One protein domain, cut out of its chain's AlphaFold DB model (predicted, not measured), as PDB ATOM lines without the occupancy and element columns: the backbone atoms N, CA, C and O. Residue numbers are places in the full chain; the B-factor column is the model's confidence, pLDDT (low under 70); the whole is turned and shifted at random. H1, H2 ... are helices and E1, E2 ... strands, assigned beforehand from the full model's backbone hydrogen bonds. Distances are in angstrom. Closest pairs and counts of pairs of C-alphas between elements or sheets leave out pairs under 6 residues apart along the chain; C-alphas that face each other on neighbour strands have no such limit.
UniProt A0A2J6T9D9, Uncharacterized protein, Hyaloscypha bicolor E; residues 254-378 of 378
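This is residues 254 to 378 of the 378 residues of an uncharacterized protein of Hyaloscypha bicolor E (UniProt A0A2J6T9D9). A small, strongly twisted sheet of four strands makes one end of this domain, and the first part of one very long helix, H2, packs over a face of it with residues 313 to 325. The rest of H2 runs on beyond the sheet as a long arm, and the chain folds back through the short H3 and an extended stretch to E4 in the sheet, while H1 only grazes the sheet. The printed part has 125 residues with three named helices and four named strands, along the chain E1 H1 E2 E3 H2 H3 E4; the sheet is mixed, in the order E1 E2 E4 E3, and the class is mixed, helices and strands. The whole is loose, with a radius of gyration of the C-alphas of 18.7 A and spans of 61 by 29 by 28 A, the arm making the length.

Begin at edge strand E1, residues 254 to 258, and set it beside E2, residues 283 to 287: they are parallel at 17 degrees, with N 257 and O 285 at 2.8 A. Between them comes H1, residues 269 to 276, in a strand-helix-strand unit, two parallel neighbour strands with a helix between, whose crossover is right-handed. E4, residues 364 to 372, is parallel to E2 at 46 degrees, with N 286 and O 366 at 2.8 A. E4 bends by 56 degrees at residue 367, and its residues 368 to 372 pair with edge strand E3, residues 299 to 303, antiparallel at 133 degrees, with N 300 and O 371 at 2.8 A. H2, residues 311 to 345, is on the sheet in two layers, a helix on one face, at a height over the sheet of 9.2 A; it lies over E2 and E4, and runs along the strands at 25 degrees to E2 on the local plane. The closest C-alphas of H2 and E2 are those of Leu 317 and Leu 286, 6.5 A apart. H1 and H2 only just touch, with 3 pairs of C-alphas within 8 A, the closest Leu 270 and Ala 320 at 7.1 A; H2 does so with residues 320 to 327 alone. H3, residues 353 to 356, is not on the sheet and only just touches H2, at its residues 336 to 339 alone, with 3 pairs of C-alphas within 8 A, the closest Leu 356 and Ile 336 at 5.9 A. In H1 and H2 every O i to N i+4 pair is within hydrogen-bond range; H3 is too short for such a pair.

Find C-alpha 254 at (143.098, 190.562, 193.231), where E1 begins. H2 runs 51.1 A from C-alpha 311 at (137.617, 186.164, 168.130) to C-alpha 345 at (179.870, 193.999, 195.756). E4 runs 23.5 A and ends at C-alpha 372, (125.820, 193.539, 184.996).

The two C-alphas farthest apart are those of Ser 347 and Ile 375, 61.3 A. The printed part has no cut and ends at the chain's last residue, Arg 378. The link E2 to E3, 11 residues, is long; the others are short. The mean pLDDT of the printed part is 89.5, and residues 262 to 267 and 277 to 280 are under 70.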
ATOM      1  N   SER A 254     143.739 190.770 194.527       94.50
ATOM      2  CA  SER A 254     143.098 190.562 193.231       94.50
ATOM      3  C   SER A 254     142.697 191.879 192.566       94.50
ATOM      4  O   SER A 254     142.252 192.823 193.229       94.50
ATOM      5  N   CYS A 255     142.796 191.940 191.240       95.44
ATOM      6  CA  CYS A 255     142.241 193.034 190.442       95.44
ATOM      7  C   CYS A 255     141.542 192.514 189.182       95.44
ATOM      8  O   CYS A 255     141.892 191.456 188.664       95.44
ATOM      9  N   ALA A 256     140.576 193.270 188.662       95.56
ATOM     10  CA  ALA A 256     139.959 193.009 187.366       95.56
ATOM     11  C   ALA A 256     140.202 194.181 186.419       95.56
ATOM     12  O   ALA A 256     139.832 195.300 186.757       95.56
ATOM     13  N   VAL A 257     140.774 193.943 185.240       94.25
ATOM     14  CA  VAL A 257     141.163 194.985 184.283       94.25
ATOM     15  C   VAL A 257     140.406 194.819 182.971       94.25
ATOM     16  O   VAL A 257     140.451 193.759 182.344       94.25
ATOM     17  N   ASN A 258     139.730 195.893 182.553       94.00
ATOM     18  CA  ASN A 258     139.145 195.981 181.221       94.00
ATOM     19  C   ASN A 258     140.253 196.242 180.194       94.00
ATOM     20  O   ASN A 258     140.958 197.244 180.293       94.00
ATOM     21  N   LEU A 259     140.373 195.371 179.199       91.88
ATOM     22  CA  LEU A 259     141.335 195.488 178.103       91.88
ATOM     23  C   LEU A 259     140.856 196.384 176.963       91.88
ATOM     24  O   LEU A 259     141.610 196.632 176.022       91.88
ATOM     25  N   TYR A 260     139.605 196.844 177.001       86.69
ATOM     26  CA  TYR A 260     139.119 197.725 175.957       86.69
ATOM     27  C   TYR A 260     139.915 199.030 175.922       86.69
ATOM     28  O   TYR A 260     140.009 199.765 176.909       86.69
ATOM     29  N   ARG A 261     140.458 199.328 174.741       76.38
ATOM     30  CA  ARG A 261     141.186 200.560 174.459       76.38
ATOM     31  C   ARG A 261     140.224 201.554 173.836       76.38
ATOM     32  O   ARG A 261     139.674 201.307 172.763       76.38
ATOM     33  N   THR A 262     140.043 202.701 174.480       65.94
ATOM     34  CA  THR A 262     139.318 203.796 173.842       65.94
ATOM     35  C   THR A 262     140.107 204.260 172.605       65.94
ATOM     36  O   THR A 262     141.335 204.345 172.642       65.94
ATOM     37  N   PRO A 263     139.443 204.616 171.491       65.75
ATOM     38  CA  PRO A 263     140.132 205.029 170.261       65.75
ATOM     39  C   PRO A 263     140.988 206.305 170.381       65.75
ATOM     40  O   PRO A 263     141.662 206.682 169.425       65.75
ATOM     41  N   LYS A 264     140.919 207.032 171.504       66.50
ATOM     42  CA  LYS A 264     141.437 208.400 171.649       66.50
ATOM     43  C   LYS A 264     142.578 208.498 172.654       66.50
ATOM     44  O   LYS A 264     142.415 209.144 173.678       66.50
ATOM     45  N   GLY A 265     143.732 207.915 172.337       66.44
ATOM     46  CA  GLY A 265     145.005 208.235 173.002       66.44
ATOM     47  C   GLY A 265     145.048 208.045 174.523       66.44
ATOM     48  O   GLY A 265     146.013 208.486 175.142       66.44
ATOM     49  N   ASP A 266     144.038 207.416 175.130       69.62
ATOM     50  CA  ASP A 266     144.100 207.062 176.537       69.62
ATOM     51  C   ASP A 266     145.141 205.944 176.685       69.62
ATOM     52  O   ASP A 266     145.216 205.050 175.833       69.62
ATOM     53  N   PRO A 267     145.965 205.971 177.742       69.81
ATOM     54  CA  PRO A 267     146.986 204.954 177.916       69.81
ATOM     55  C   PRO A 267     146.327 203.596 178.151       69.81
ATOM     56  O   PRO A 267     145.350 203.502 178.900       69.81
ATOM     57  N   ASP A 268     146.899 202.559 177.543       81.75
ATOM     58  CA  ASP A 268     146.433 201.182 177.668       81.75
ATOM     59  C   ASP A 268     146.305 200.790 179.155       81.75
ATOM     60  O   ASP A 268     147.295 200.883 179.894       81.75
ATOM     61  N   PRO A 269     145.112 200.375 179.627       79.06
ATOM     62  CA  PRO A 269     144.899 199.987 181.020       79.06
ATOM     63  C   PRO A 269     145.900 198.933 181.499       79.06
ATOM     64  O   PRO A 269     146.349 198.988 182.644       79.06
ATOM     65  N   LEU A 270     146.300 198.026 180.602       85.75
ATOM     66  CA  LEU A 270     147.311 197.015 180.879       85.75
ATOM     67  C   LEU A 270     148.699 197.626 181.083       85.75
ATOM     68  O   LEU A 270     149.358 197.315 182.068       85.75
ATOM     69  N   SER A 271     149.130 198.539 180.207       85.12
ATOM     70  CA  SER A 271     150.410 199.239 180.382       85.12
ATOM     71  C   SER A 271     150.465 200.009 181.700       85.12
ATOM     72  O   SER A 271     151.507 200.047 182.340       85.12
ATOM     73  N   LYS A 272     149.348 200.598 182.142       81.50
ATOM     74  CA  LYS A 272     149.267 201.282 183.443       81.50
ATOM     75  C   LYS A 272     149.369 200.319 184.619       81.50
ATOM     76  O   LYS A 272     150.023 200.664 185.597       81.50
ATOM     77  N   LEU A 273     148.734 199.150 184.530       84.06
ATOM     78  CA  LEU A 273     148.894 198.107 185.537       84.06
ATOM     79  C   LEU A 273     150.371 197.710 185.643       84.06
ATOM     80  O   LEU A 273     150.938 197.819 186.720       84.06
ATOM     81  N   LEU A 274     150.999 197.356 184.520       82.31
ATOM     82  CA  LEU A 274     152.415 196.974 184.458       82.31
ATOM     83  C   LEU A 274     153.341 198.069 184.999       82.31
ATOM     84  O   LEU A 274     154.271 197.816 185.752       82.31
ATOM     85  N   PHE A 275     153.058 199.320 184.643       78.50
ATOM     86  CA  PHE A 275     153.920 200.432 185.002       78.50
ATOM     87  C   PHE A 275     153.794 200.866 186.457       78.50
ATOM     88  O   PHE A 275     154.786 201.296 187.039       78.50
ATOM     89  N   TYR A 276     152.581 200.849 187.018       73.19
ATOM     90  CA  TYR A 276     152.312 201.450 188.323       73.19
ATOM     91  C   TYR A 276     152.131 200.436 189.443       73.19
ATOM     92  O   TYR A 276     152.449 200.799 190.575       73.19
ATOM     93  N   ALA A 277     151.687 199.206 189.163       69.44
ATOM     94  CA  ALA A 277     151.527 198.195 190.200       69.44
ATOM     95  C   ALA A 277     152.877 197.940 190.879       69.44
ATOM     96  O   ALA A 277     153.874 197.621 190.231       69.44
ATOM     97  N   ASP A 278     152.922 198.197 192.183       63.72
ATOM     98  CA  ASP A 278     154.087 197.917 193.011       63.72
ATOM     99  C   ASP A 278     153.966 196.465 193.485       63.72
ATOM    100  O   ASP A 278     153.340 196.163 194.503       63.72
ATOM    101  N   GLY A 279     154.461 195.554 192.647       67.00
ATOM    102  CA  GLY A 279     154.310 194.112 192.817       67.00
ATOM    103  C   GLY A 279     153.120 193.514 192.065       67.00
ATOM    104  O   GLY A 279     152.282 194.204 191.483       67.00
ATOM    105  N   PHE A 280     153.072 192.184 192.065       68.06
ATOM    106  CA  PHE A 280     152.034 191.428 191.382       68.06
ATOM    107  C   PHE A 280     150.882 191.113 192.333       68.06
ATOM    108  O   PHE A 280     151.084 190.639 193.449       68.06
ATOM    109  N   HIS A 281     149.659 191.360 191.867       79.31
ATOM    110  CA  HIS A 281     148.458 190.812 192.491       79.31
ATOM    111  C   HIS A 281     148.529 189.275 192.470       79.31
ATOM    112  O   HIS A 281     149.080 188.699 191.539       79.31
ATOM    113  N   GLU A 282     147.943 188.581 193.442       90.94
ATOM    114  CA  GLU A 282     147.866 187.111 193.410       90.94
ATOM    115  C   GLU A 282     147.001 186.625 192.232       90.94
ATOM    116  O   GLU A 282     147.260 185.583 191.624       90.94
ATOM    117  N   GLU A 283     145.972 187.401 191.883       95.00
ATOM    118  CA  GLU A 283     145.026 187.098 190.815       95.00
ATOM    119  C   GLU A 283     144.714 188.338 189.962       95.00
ATOM    120  O   GLU A 283     144.390 189.412 190.473       95.00
ATOM    121  N   ILE A 284     144.735 188.179 188.638       95.56
ATOM    122  CA  ILE A 284     144.344 189.228 187.689       95.56
ATOM    123  C   ILE A 284     143.247 188.681 186.778       95.56
ATOM    124  O   ILE A 284     143.430 187.695 186.063       95.56
ATOM    125  N   LEU A 285     142.093 189.342 186.791       96.88
ATOM    126  CA  LEU A 285     140.964 189.027 185.931       96.88
ATOM    127  C   LEU A 285     141.023 189.964 184.731       96.88
ATOM    128  O   LEU A 285     140.865 191.174 184.868       96.88
ATOM    129  N   LEU A 286     141.239 189.409 183.549       96.69
ATOM    130  CA  LEU A 286     141.187 190.160 182.308       96.69
ATOM    131  C   LEU A 286     139.802 189.992 181.701       96.69
ATOM    132  O   LEU A 286     139.298 188.876 181.569       96.69
ATOM    133  N   TYR A 287     139.184 191.105 181.338       96.06
ATOM    134  CA  TYR A 287     137.918 191.112 180.620       96.06
ATOM    135  C   TYR A 287     137.957 192.171 179.527       96.06
ATOM    136  O   TYR A 287     138.777 193.084 179.555       96.06
ATOM    137  N   TYR A 288     137.066 192.048 178.555       93.94
ATOM    138  CA  TYR A 288     136.949 192.995 177.459       93.94
ATOM    139  C   TYR A 288     135.509 193.491 177.405       93.94
ATOM    140  O   TYR A 288     134.573 192.694 177.354       93.94
ATOM    141  N   CYS A 289     135.331 194.806 177.490       92.00
ATOM    142  CA  CYS A 289     134.026 195.436 177.370       92.00
ATOM    143  C   CYS A 289     134.158 196.778 176.648       92.00
ATOM    144  O   CYS A 289     134.768 197.703 177.192       92.00
ATOM    145  N   GLU A 290     133.606 196.862 175.436       85.94
ATOM    146  CA  GLU A 290     133.783 197.988 174.510       85.94
ATOM    147  C   GLU A 290     133.095 199.269 174.957       85.94
ATOM    148  O   GLU A 290     133.526 200.379 174.645       85.94
ATOM    149  N   GLU A 291     132.013 199.133 175.707       80.75
ATOM    150  CA  GLU A 291     131.270 200.282 176.180       80.75
ATOM    151  C   GLU A 291     131.649 200.608 177.621       80.75
ATOM    152  O   GLU A 291     131.793 199.734 178.477       80.75
ATOM    153  N   THR A 292     131.722 201.904 177.937       76.00
ATOM    154  CA  THR A 292     131.613 202.344 179.328       76.00
ATOM    155  C   THR A 292     130.220 201.970 179.823       76.00
ATOM    156  O   THR A 292     129.261 202.732 179.664       76.00
ATOM    157  N   VAL A 293     130.084 200.772 180.384       73.31
ATOM    158  CA  VAL A 293     128.806 200.293 180.892       73.31
ATOM    159  C   VAL A 293     128.438 201.155 182.086       73.31
ATOM    160  O   VAL A 293     129.159 201.219 183.080       73.31
ATOM    161  N   ALA A 294     127.282 201.809 182.020       80.06
ATOM    162  CA  ALA A 294     126.684 202.384 183.212       80.06
ATOM    163  C   ALA A 294     126.312 201.233 184.161       80.06
ATOM    164  O   ALA A 294     125.250 200.622 184.029       80.06
ATOM    165  N   ILE A 295     127.200 200.912 185.103       80.00
ATOM    166  CA  ILE A 295     126.963 199.874 186.110       80.00
ATOM    167  C   ILE A 295     125.985 200.431 187.143       80.00
ATOM    168  O   ILE A 295     126.363 201.005 188.163       80.00
ATOM    169  N   ASN A 296     124.698 200.346 186.830       84.56
ATOM    170  CA  ASN A 296     123.622 200.653 187.761       84.56
ATOM    171  C   ASN A 296     123.148 199.331 188.365       84.56
ATOM    172  O   ASN A 296     122.361 198.630 187.735       84.56
ATOM    173  N   GLY A 297     123.644 198.986 189.553       85.31
ATOM    174  CA  GLY A 297     123.283 197.751 190.253       85.31
ATOM    175  C   GLY A 297     124.481 196.848 190.525       85.31
ATOM    176  O   GLY A 297     125.622 197.311 190.557       85.31
ATOM    177  N   SER A 298     124.202 195.566 190.751       88.75
ATOM    178  CA  SER A 298     125.240 194.569 190.985       88.75
ATOM    179  C   SER A 298     125.938 194.192 189.681       88.75
ATOM    180  O   SER A 298     125.335 194.141 188.601       88.75
ATOM    181  N   PHE A 299     127.226 193.905 189.799       94.94
ATOM    182  CA  PHE A 299     128.006 193.321 188.726       94.94
ATOM    183  C   PHE A 299     128.847 192.171 189.263       94.94
ATOM    184  O   PHE A 299     129.173 192.119 190.450       94.94
ATOM    185  N   ASP A 300     129.186 191.260 188.365       96.00
ATOM    186  CA  ASP A 300     130.020 190.111 188.657       96.00
ATOM    187  C   ASP A 300     130.844 189.713 187.430       96.00
ATOM    188  O   ASP A 300     130.658 190.249 186.333       96.00
ATOM    189  N   PHE A 301     131.750 188.763 187.623       96.69
ATOM    190  CA  PHE A 301     132.576 188.191 186.577       96.69
ATOM    191  C   PHE A 301     132.259 186.710 186.421       96.69
ATOM    192  O   PHE A 301     132.321 185.945 187.380       96.69
ATOM    193  N   LEU A 302     131.968 186.295 185.191       96.88
ATOM    194  CA  LEU A 302     131.855 184.882 184.840       96.88
ATOM    195  C   LEU A 302     133.088 184.458 184.059       96.88
ATOM    196  O   LEU A 302     133.533 185.193 183.182       96.88
ATOM    197  N   GLU A 303     133.637 183.290 184.379       97.00
ATOM    198  CA  GLU A 303     134.769 182.740 183.636       97.00
ATOM    199  C   GLU A 303     134.370 182.530 182.173       97.00
ATOM    200  O   GLU A 303     133.297 181.997 181.877       97.00
ATOM    201  N   LEU A 304     135.208 183.036 181.273       95.94
ATOM    202  CA  LEU A 304     134.946 183.077 179.844       95.94
ATOM    203  C   LEU A 304     135.739 181.969 179.154       95.94
ATOM    204  O   LEU A 304     136.970 181.973 179.190       95.94
ATOM    205  N   SER A 305     135.033 181.048 178.498       96.31
ATOM    206  CA  SER A 305     135.674 180.048 177.639       96.31
ATOM    207  C   SER A 305     135.967 180.604 176.242       96.31
ATOM    208  O   SER A 305     135.351 181.583 175.803       96.31
ATOM    209  N   GLU A 306     136.882 179.957 175.521       95.94
ATOM    210  CA  GLU A 306     137.242 180.326 174.147       95.94
ATOM    211  C   GLU A 306     136.018 180.334 173.217       95.94
ATOM    212  O   GLU A 306     135.834 181.256 172.428       95.94
ATOM    213  N   GLU A 307     135.117 179.360 173.366       95.81
ATOM    214  CA  GLU A 307     133.916 179.221 172.533       95.81
ATOM    215  C   GLU A 307     132.869 180.308 172.812       95.81
ATOM    216  O   GLU A 307     131.996 180.577 171.983       95.81
ATOM    217  N   GLN A 308     132.921 180.919 173.996       93.50
ATOM    218  CA  GLN A 308     132.018 181.992 174.400       93.50
ATOM    219  C   GLN A 308     132.536 183.372 173.990       93.50
ATOM    220  O   GLN A 308     131.743 184.323 173.910       93.50
ATOM    221  N   ALA A 309     133.845 183.513 173.796       93.50
ATOM    222  CA  ALA A 309     134.484 184.761 173.423       93.50
ATOM    223  C   ALA A 309     134.279 185.059 171.931       93.50
ATOM    224  O   ALA A 309     134.211 184.163 171.090       93.50
ATOM    225  N   SER A 310     134.181 186.340 171.575       93.56
ATOM    226  CA  SER A 310     134.412 186.705 170.174       93.56
ATOM    227  C   SER A 310     135.894 186.515 169.829       93.56
ATOM    228  O   SER A 310     136.750 186.588 170.709       93.56
ATOM    229  N   TYR A 311     136.220 186.320 168.549       92.81
ATOM    230  CA  TYR A 311     137.617 186.164 168.130       92.81
ATOM    231  C   TYR A 311     138.497 187.346 168.578       92.81
ATOM    232  O   TYR A 311     139.578 187.132 169.118       92.81
ATOM    233  N   LEU A 312     138.018 188.584 168.409       90.06
ATOM    234  CA  LEU A 312     138.759 189.791 168.801       90.06
ATOM    235  C   LEU A 312     138.958 189.887 170.319       90.06
ATOM    236  O   LEU A 312     140.065 190.155 170.774       90.06
ATOM    237  N   GLU A 313     137.903 189.617 171.092       92.94
ATOM    238  CA  GLU A 313     137.950 189.558 172.560       92.94
ATOM    239  C   GLU A 313     138.974 188.521 173.039       92.94
ATOM    240  O   GLU A 313     139.828 188.833 173.865       92.94
ATOM    241  N   TRP A 314     138.947 187.309 172.476       95.06
ATOM    242  CA  TRP A 314     139.869 186.240 172.857       95.06
ATOM    243  C   TRP A 314     141.325 186.568 172.522       95.06
ATOM    244  O   TRP A 314     142.211 186.384 173.354       95.06
ATOM    245  N   GLN A 315     141.580 187.109 171.326       94.44
ATOM    246  CA  GLN A 315     142.925 187.526 170.930       94.44
ATOM    247  C   GLN A 315     143.465 188.635 171.839       94.44
ATOM    248  O   GLN A 315     144.619 188.562 172.256       94.44
ATOM    249  N   ALA A 316     142.636 189.619 172.206       91.69
ATOM    250  CA  ALA A 316     143.036 190.672 173.138       91.69
ATOM    251  C   ALA A 316     143.409 190.107 174.522       91.69
ATOM    252  O   ALA A 316     144.414 190.516 175.102       91.69
ATOM    253  N   LEU A 317     142.638 189.140 175.031       94.69
ATOM    254  CA  LEU A 317     142.897 188.473 176.311       94.69
ATOM    255  C   LEU A 317     144.208 187.670 176.300       94.69
ATOM    256  O   LEU A 317     145.001 187.765 177.241       94.69
ATOM    257  N   LEU A 318     144.458 186.906 175.230       95.69
ATOM    258  CA  LEU A 318     145.696 186.142 175.058       95.69
ATOM    259  C   LEU A 318     146.919 187.055 174.956       95.69
ATOM    260  O   LEU A 318     147.929 186.802 175.614       95.69
ATOM    261  N   GLU A 319     146.812 188.126 174.174       94.06
ATOM    262  CA  GLU A 319     147.891 189.092 174.003       94.06
ATOM    263  C   GLU A 319     148.220 189.801 175.319       94.06
ATOM    264  O   GLU A 319     149.383 189.886 175.708       94.06
ATOM    265  N   ALA A 320     147.199 190.227 176.066       93.81
ATOM    266  CA  ALA A 320     147.394 190.832 177.375       93.81
ATOM    267  C   ALA A 320     148.087 189.879 178.361       93.81
ATOM    268  O   ALA A 320     149.015 190.280 179.061       93.81
ATOM    269  N   ARG A 321     147.695 188.598 178.385       95.19
ATOM    270  CA  ARG A 321     148.371 187.582 179.205       95.19
ATOM    271  C   ARG A 321     149.840 187.416 178.814       95.19
ATOM    272  O   ARG A 321     150.680 187.318 179.704       95.19
ATOM    273  N   ARG A 322     150.146 187.378 177.512       95.00
ATOM    274  CA  ARG A 322     151.523 187.283 177.006       95.00
ATOM    275  C   ARG A 322     152.357 188.476 177.470       95.00
ATOM    276  O   ARG A 322     153.439 188.274 178.008       95.00
ATOM    277  N   MET A 323     151.824 189.692 177.340       92.50
ATOM    278  CA  MET A 323     152.496 190.913 177.795       92.50
ATOM    279  C   MET A 323     152.760 190.910 179.308       92.50
ATOM    280  O   MET A 323     153.852 191.277 179.726       92.50
ATOM    281  N   LEU A 324     151.795 190.466 180.125       91.94
ATOM    282  CA  LEU A 324     151.987 190.333 181.576       91.94
ATOM    283  C   LEU A 324     153.097 189.335 181.922       91.94
ATOM    284  O   LEU A 324     153.876 189.588 182.834       91.94
ATOM    285  N   GLN A 325     153.163 188.206 181.208       93.81
ATOM    286  CA  GLN A 325     154.207 187.199 181.413       93.81
ATOM    287  C   GLN A 325     155.590 187.744 181.060       93.81
ATOM    288  O   GLN A 325     156.521 187.584 181.838       93.81
ATOM    289  N   GLU A 326     155.719 188.420 179.919       92.56
ATOM    290  CA  GLU A 326     156.995 188.992 179.480       92.56
ATOM    291  C   GLU A 326     157.509 190.073 180.433       92.56
ATOM    292  O   GLU A 326     158.704 190.112 180.727       92.56
ATOM    293  N   ASP A 327     156.617 190.926 180.940       89.62
ATOM    294  CA  ASP A 327     156.977 191.946 181.924       89.62
ATOM    295  C   ASP A 327     157.403 191.314 183.257       89.62
ATOM    296  O   ASP A 327     158.463 191.645 183.786       89.62
ATOM    297  N   PHE A 328     156.652 190.314 183.740       90.38
ATOM    298  CA  PHE A 328     157.016 189.546 184.933       90.38
ATOM    299  C   PHE A 328     158.384 188.871 184.794       90.38
ATOM    300  O   PHE A 328     159.226 188.986 185.688       90.38
ATOM    301  N   ASP A 329     158.631 188.190 183.674       91.50
ATOM    302  CA  ASP A 329     159.899 187.507 183.412       91.50
ATOM    303  C   ASP A 329     161.053 188.519 183.330       91.50
ATOM    304  O   ASP A 329     162.139 188.276 183.864       91.50
ATOM    305  N   SER A 330     160.814 189.685 182.715       91.31
ATOM    306  CA  SER A 330     161.801 190.761 182.634       91.31
ATOM    307  C   SER A 330     162.134 191.345 184.008       91.31
ATOM    308  O   SER A 330     163.314 191.520 184.306       91.31
ATOM    309  N   GLU A 331     161.137 191.686 184.826       88.69
ATOM    310  CA  GLU A 331     161.344 192.258 186.165       88.69
ATOM    311  C   GLU A 331     162.012 191.244 187.105       88.69
ATOM    312  O   GLU A 331     162.940 191.585 187.847       88.69
ATOM    313  N   THR A 332     161.611 189.971 187.022       88.88
ATOM    314  CA  THR A 332     162.239 188.877 187.779       88.88
ATOM    315  C   THR A 332     163.702 188.709 187.374       88.88
ATOM    316  O   THR A 332     164.580 188.632 188.232       88.88
ATOM    317  N   GLY A 333     163.989 188.712 186.067       92.25
ATOM    318  CA  GLY A 333     165.351 188.624 185.546       92.25
ATOM    319  C   GLY A 333     166.239 189.772 186.027       92.25
ATOM    320  O   GLY A 333     167.350 189.533 186.492       92.25
ATOM    321  N   LEU A 334     165.738 191.009 185.988       91.12
ATOM    322  CA  LEU A 334     166.472 192.182 186.476       91.12
ATOM    323  C   LEU A 334     166.764 192.095 187.972       91.12
ATOM    324  O   LEU A 334     167.890 192.341 188.388       91.12
ATOM    325  N   SER A 335     165.784 191.671 188.765       89.25
ATOM    326  CA  SER A 335     165.938 191.543 190.216       89.25
ATOM    327  C   SER A 335     166.930 190.442 190.604       89.25
ATOM    328  O   SER A 335     167.696 190.597 191.559       89.25
ATOM    329  N   ILE A 336     166.976 189.351 189.832       91.88
ATOM    330  CA  ILE A 336     167.995 188.300 189.953       91.88
ATOM    331  C   ILE A 336     169.391 188.856 189.638       91.88
ATOM    332  O   ILE A 336     170.338 188.579 190.376       91.88
ATOM    333  N   GLU A 337     169.544 189.645 188.572       94.50
ATOM    334  CA  GLU A 337     170.830 190.271 188.232       94.50
ATOM    335  C   GLU A 337     171.270 191.298 189.289       94.50
ATOM    336  O   GLU A 337     172.431 191.300 189.699       94.50
ATOM    337  N   GLU A 338     170.350 192.101 189.826       93.19
ATOM    338  CA  GLU A 338     170.628 193.014 190.941       93.19
ATOM    339  C   GLU A 338     171.028 192.270 192.224       93.19
ATOM    340  O   GLU A 338     171.884 192.730 192.983       93.19
ATOM    341  N   ALA A 339     170.425 191.110 192.503       92.12
ATOM    342  CA  ALA A 339     170.829 190.262 193.623       92.12
ATOM    343  C   ALA A 339     172.255 189.716 193.434       92.12
ATOM    344  O   ALA A 339     173.059 189.774 194.366       92.12
ATOM    345  N   LYS A 340     172.605 189.260 192.223       94.88
ATOM    346  CA  LYS A 340     173.971 188.819 191.888       94.88
ATOM    347  C   LYS A 340     174.990 189.943 192.057       94.88
ATOM    348  O   LYS A 340     176.021 189.721 192.688       94.88
ATOM    349  N   LEU A 341     174.681 191.139 191.554       96.06
ATOM    350  CA  LEU A 341     175.561 192.302 191.672       96.06
ATOM    351  C   LEU A 341     175.811 192.660 193.145       96.06
ATOM    352  O   LEU A 341     176.957 192.834 193.549       96.06
ATOM    353  N   ARG A 342     174.763 192.661 193.981       94.94
ATOM    354  CA  ARG A 342     174.897 192.895 195.431       94.94
ATOM    355  C   ARG A 342     175.787 191.858 196.121       94.94
ATOM    356  O   ARG A 342     176.563 192.219 197.003       94.94
ATOM    357  N   HIS A 343     175.693 190.586 195.733       96.81
ATOM    358  CA  HIS A 343     176.560 189.526 196.258       96.81
ATOM    359  C   HIS A 343     178.035 189.745 195.896       96.81
ATOM    360  O   HIS A 343     178.911 189.564 196.748       96.81
ATOM    361  N   GLU A 344     178.305 190.153 194.655       96.50
ATOM    362  CA  GLU A 344     179.650 190.478 194.178       96.50
ATOM    363  C   GLU A 344     180.232 191.687 194.927       96.50
ATOM    364  O   GLU A 344     181.330 191.598 195.477       96.50
ATOM    365  N   GLU A 345     179.467 192.777 195.042       97.00
ATOM    366  CA  GLU A 345     179.870 193.999 195.756       97.00
ATOM    367  C   GLU A 345     180.191 193.742 197.235       97.00
ATOM    368  O   GLU A 345     181.127 194.319 197.789       97.00
ATOM    369  N   GLN A 346     179.441 192.845 197.876       97.44
ATOM    370  CA  GLN A 346     179.621 192.494 199.285       97.44
ATOM    371  C   GLN A 346     180.642 191.368 199.506       97.44
ATOM    372  O   GLN A 346     180.866 190.968 200.648       97.44
ATOM    373  N   SER A 347     181.283 190.860 198.443       96.25
ATOM    374  CA  SER A 347     182.238 189.742 198.513       96.25
ATOM    375  C   SER A 347     181.665 188.492 199.204       96.25
ATOM    376  O   SER A 347     182.393 187.747 199.860       96.25
ATOM    377  N   LEU A 348     180.359 188.243 199.048       95.44
ATOM    378  CA  LEU A 348     179.654 187.114 199.674       95.44
ATOM    379  C   LEU A 348     179.828 185.789 198.910       95.44
ATOM    380  O   LEU A 348     179.299 184.761 199.326       95.44
ATOM    381  N   GLY A 349     180.567 185.804 197.798       95.50
ATOM    382  CA  GLY A 349     180.621 184.686 196.858       95.50
ATOM    383  C   GLY A 349     179.366 184.606 195.974       95.50
ATOM    384  O   GLY A 349     178.505 185.487 196.037       95.50
ATOM    385  N   PRO A 350     179.259 183.583 195.107       95.75
ATOM    386  CA  PRO A 350     178.107 183.429 194.223       95.75
ATOM    387  C   PRO A 350     176.815 183.235 195.037       95.75
ATOM    388  O   PRO A 350     176.832 182.476 196.010       95.75
ATOM    389  N   PRO A 351     175.696 183.883 194.658       95.62
ATOM    390  CA  PRO A 351     174.425 183.696 195.347       95.62
ATOM    391  C   PRO A 351     173.965 182.240 195.250       95.62
ATOM    392  O   PRO A 351     174.092 181.599 194.202       95.62
ATOM    393  N   THR A 352     173.430 181.710 196.349       96.25
ATOM    394  CA  THR A 352     172.786 180.395 196.358       96.25
ATOM    395  C   THR A 352     171.428 180.468 195.659       96.25
ATOM    396  O   THR A 352     170.880 181.550 195.446       96.25
ATOM    397  N   GLN A 353     170.839 179.314 195.336       94.06
ATOM    398  CA  GLN A 353     169.484 179.276 194.780       94.06
ATOM    399  C   GLN A 353     168.454 179.925 195.718       94.06
ATOM    400  O   GLN A 353     167.531 180.570 195.242       94.06
ATOM    401  N   GLU A 354     168.645 179.805 197.033       93.50
ATOM    402  CA  GLU A 354     167.802 180.448 198.046       93.50
ATOM    403  C   GLU A 354     167.962 181.976 198.038       93.50
ATOM    404  O   GLU A 354     166.994 182.695 198.241       93.50
ATOM    405  N   ASN A 355     169.157 182.499 197.732       90.75
ATOM    406  CA  ASN A 355     169.360 183.944 197.576       90.75
ATOM    407  C   ASN A 355     168.703 184.509 196.308       90.75
ATOM    408  O   ASN A 355     168.418 185.704 196.249       90.75
ATOM    409  N   LEU A 356     168.507 183.667 195.289       91.69
ATOM    410  CA  LEU A 356     167.862 184.038 194.028       91.69
ATOM    411  C   LEU A 356     166.357 183.754 194.021       91.69
ATOM    412  O   LEU A 356     165.659 184.236 193.130       91.69
ATOM    413  N   ASP A 357     165.856 182.982 194.985       90.81
ATOM    414  CA  ASP A 357     164.429 182.763 195.167       90.81
ATOM    415  C   ASP A 357     163.807 183.996 195.826       90.81
ATOM    416  O   ASP A 357     163.760 184.146 197.046       90.81
ATOM    417  N   LEU A 358     163.343 184.917 194.984       87.38
ATOM    418  CA  LEU A 358     162.671 186.137 195.425       87.38
ATOM    419  C   LEU A 358     161.267 185.859 195.993       87.38
ATOM    420  O   LEU A 358     160.604 186.790 196.449       87.38
ATOM    421  N   GLY A 359     160.783 184.608 195.940       87.50
ATOM    422  CA  GLY A 359     159.417 184.245 196.313       87.50
ATOM    423  C   GLY A 359     158.358 184.845 195.384       87.50
ATOM    424  O   GLY A 359     157.186 184.926 195.747       87.50
ATOM    425  N   TRP A 360     158.762 185.314 194.201       87.69
ATOM    426  CA  TRP A 360     157.861 185.938 193.241       87.69
ATOM    427  C   TRP A 360     157.084 184.868 192.489       87.69
ATOM    428  O   TRP A 360     157.656 183.974 191.866       87.69
ATOM    429  N   VAL A 361     155.761 184.977 192.537       89.75
ATOM    430  CA  VAL A 361     154.849 184.056 191.866       89.75
ATOM    431  C   VAL A 361     154.139 184.813 190.759       89.75
ATOM    432  O   VAL A 361     153.595 185.892 190.994       89.75
ATOM    433  N   PHE A 362     154.138 184.243 189.552       90.62
ATOM    434  CA  PHE A 362     153.389 184.825 188.445       90.62
ATOM    435  C   PHE A 362     151.893 184.870 188.805       90.62
ATOM    436  O   PHE A 362     151.343 183.834 189.203       90.62
ATOM    437  N   PRO A 363     151.222 186.029 188.670       92.31
ATOM    438  CA  PRO A 363     149.806 186.178 188.989       92.31
ATOM    439  C   PRO A 363     148.946 185.125 188.288       92.31
ATOM    440  O   PRO A 363     149.114 184.834 187.100       92.31
ATOM    441  N   ARG A 364     147.930 184.606 188.983       95.44
ATOM    442  CA  ARG A 364     146.918 183.772 188.331       95.44
ATOM    443  C   ARG A 364     146.069 184.642 187.407       95.44
ATOM    444  O   ARG A 364     145.213 185.397 187.865       95.44
ATOM    445  N   ILE A 365     146.264 184.485 186.101       96.25
ATOM    446  CA  ILE A 365     145.464 185.179 185.088       96.25
ATOM    447  C   ILE A 365     144.185 184.392 184.795       96.25
ATOM    448  O   ILE A 365     144.243 183.202 184.473       96.25
ATOM    449  N   LYS A 366     143.033 185.061 184.872       97.38
ATOM    450  CA  LYS A 366     141.726 184.519 184.474       97.38
ATOM    451  C   LYS A 366     141.094 185.377 183.391       97.38
ATOM    452  O   LYS A 366     141.179 186.600 183.444       97.38
ATOM    453  N   PHE A 367     140.425 184.737 182.441       97.81
ATOM    454  CA  PHE A 367     139.664 185.417 181.398       97.81
ATOM    455  C   PHE A 367     138.192 185.423 181.770       97.81
ATOM    456  O   PHE A 367     137.623 184.379 182.081       97.81
ATOM    457  N   MET A 368     137.585 186.604 181.771       97.69
ATOM    458  CA  MET A 368     136.262 186.798 182.340       97.69
ATOM    459  C   MET A 368     135.359 187.611 181.421       97.69
ATOM    460  O   MET A 368     135.797 188.501 180.698       97.69
ATOM    461  N   ALA A 369     134.063 187.350 181.530       96.44
ATOM    462  CA  ALA A 369     132.999 188.192 181.025       96.44
ATOM    463  C   ALA A 369     132.436 189.049 182.161       96.44
ATOM    464  O   ALA A 369     132.043 188.526 183.206       96.44
ATOM    465  N   LEU A 370     132.333 190.360 181.934       96.31
ATOM    466  CA  LEU A 370     131.620 191.255 182.841       96.31
ATOM    467  C   LEU A 370     130.109 191.012 182.720       96.31
ATOM    468  O   LEU A 370     129.532 191.112 181.636       96.31
ATOM    469  N   VAL A 371     129.448 190.738 183.840       95.81
ATOM    470  CA  VAL A 371     127.996 190.570 183.929       95.81
ATOM    471  C   VAL A 371     127.427 191.677 184.798       95.81
ATOM    472  O   VAL A 371     127.802 191.824 185.951       95.81
ATOM    473  N   VAL A 372     126.487 192.453 184.262       93.88
ATOM    474  CA  VAL A 372     125.820 193.539 184.996       93.88
ATOM    475  C   VAL A 372     124.328 193.262 185.010       93.88
ATOM    476  O   VAL A 372     123.715 193.157 183.944       93.88
ATOM    477  N   ASN A 373     123.743 193.155 186.204       91.69
ATOM    478  CA  ASN A 373     122.340 192.776 186.401       91.69
ATOM    479  C   ASN A 373     121.959 191.474 185.665       91.69
ATOM    480  O   ASN A 373     120.912 191.394 185.024       91.69
ATOM    481  N   GLY A 374     122.841 190.470 185.700       91.69
ATOM    482  CA  GLY A 374     122.627 189.170 185.050       91.69
ATOM    483  C   GLY A 374     122.802 189.162 183.526       91.69
ATOM    484  O   GLY A 374     122.612 188.123 182.900       91.69
ATOM    485  N   ILE A 375     123.178 190.290 182.916       92.25
ATOM    486  CA  ILE A 375     123.404 190.401 181.472       92.25
ATOM    487  C   ILE A 375     124.899 190.550 181.209       92.25
ATOM    488  O   ILE A 375     125.526 191.492 181.703       92.25
ATOM    489  N   ARG A 376     125.462 189.645 180.399       93.25
ATOM    490  CA  ARG A 376     126.835 189.770 179.900       93.25
ATOM    491  C   ARG A 376     126.974 191.042 179.070       93.25
ATOM    492  O   ARG A 376     126.192 191.283 178.151       93.25
ATOM    493  N   ARG A 377     127.992 191.827 179.393       91.25
ATOM    494  CA  ARG A 377     128.408 193.010 178.650       91.25
ATOM    495  C   ARG A 377     129.532 192.631 177.696       91.25
ATOM    496  O   ARG A 377     130.306 191.722 177.990       91.25
ATOM    497  N   ARG A 378     129.528 193.268 176.532       84.81
ATOM    498  CA  ARG A 378     130.533 193.124 175.485       84.81
ATOM    499  C   ARG A 378     131.112 194.484 175.182       84.81
ATOM    500  O   ARG A 378     130.415 195.482 175.474       84.81
TER     501      ARG A 378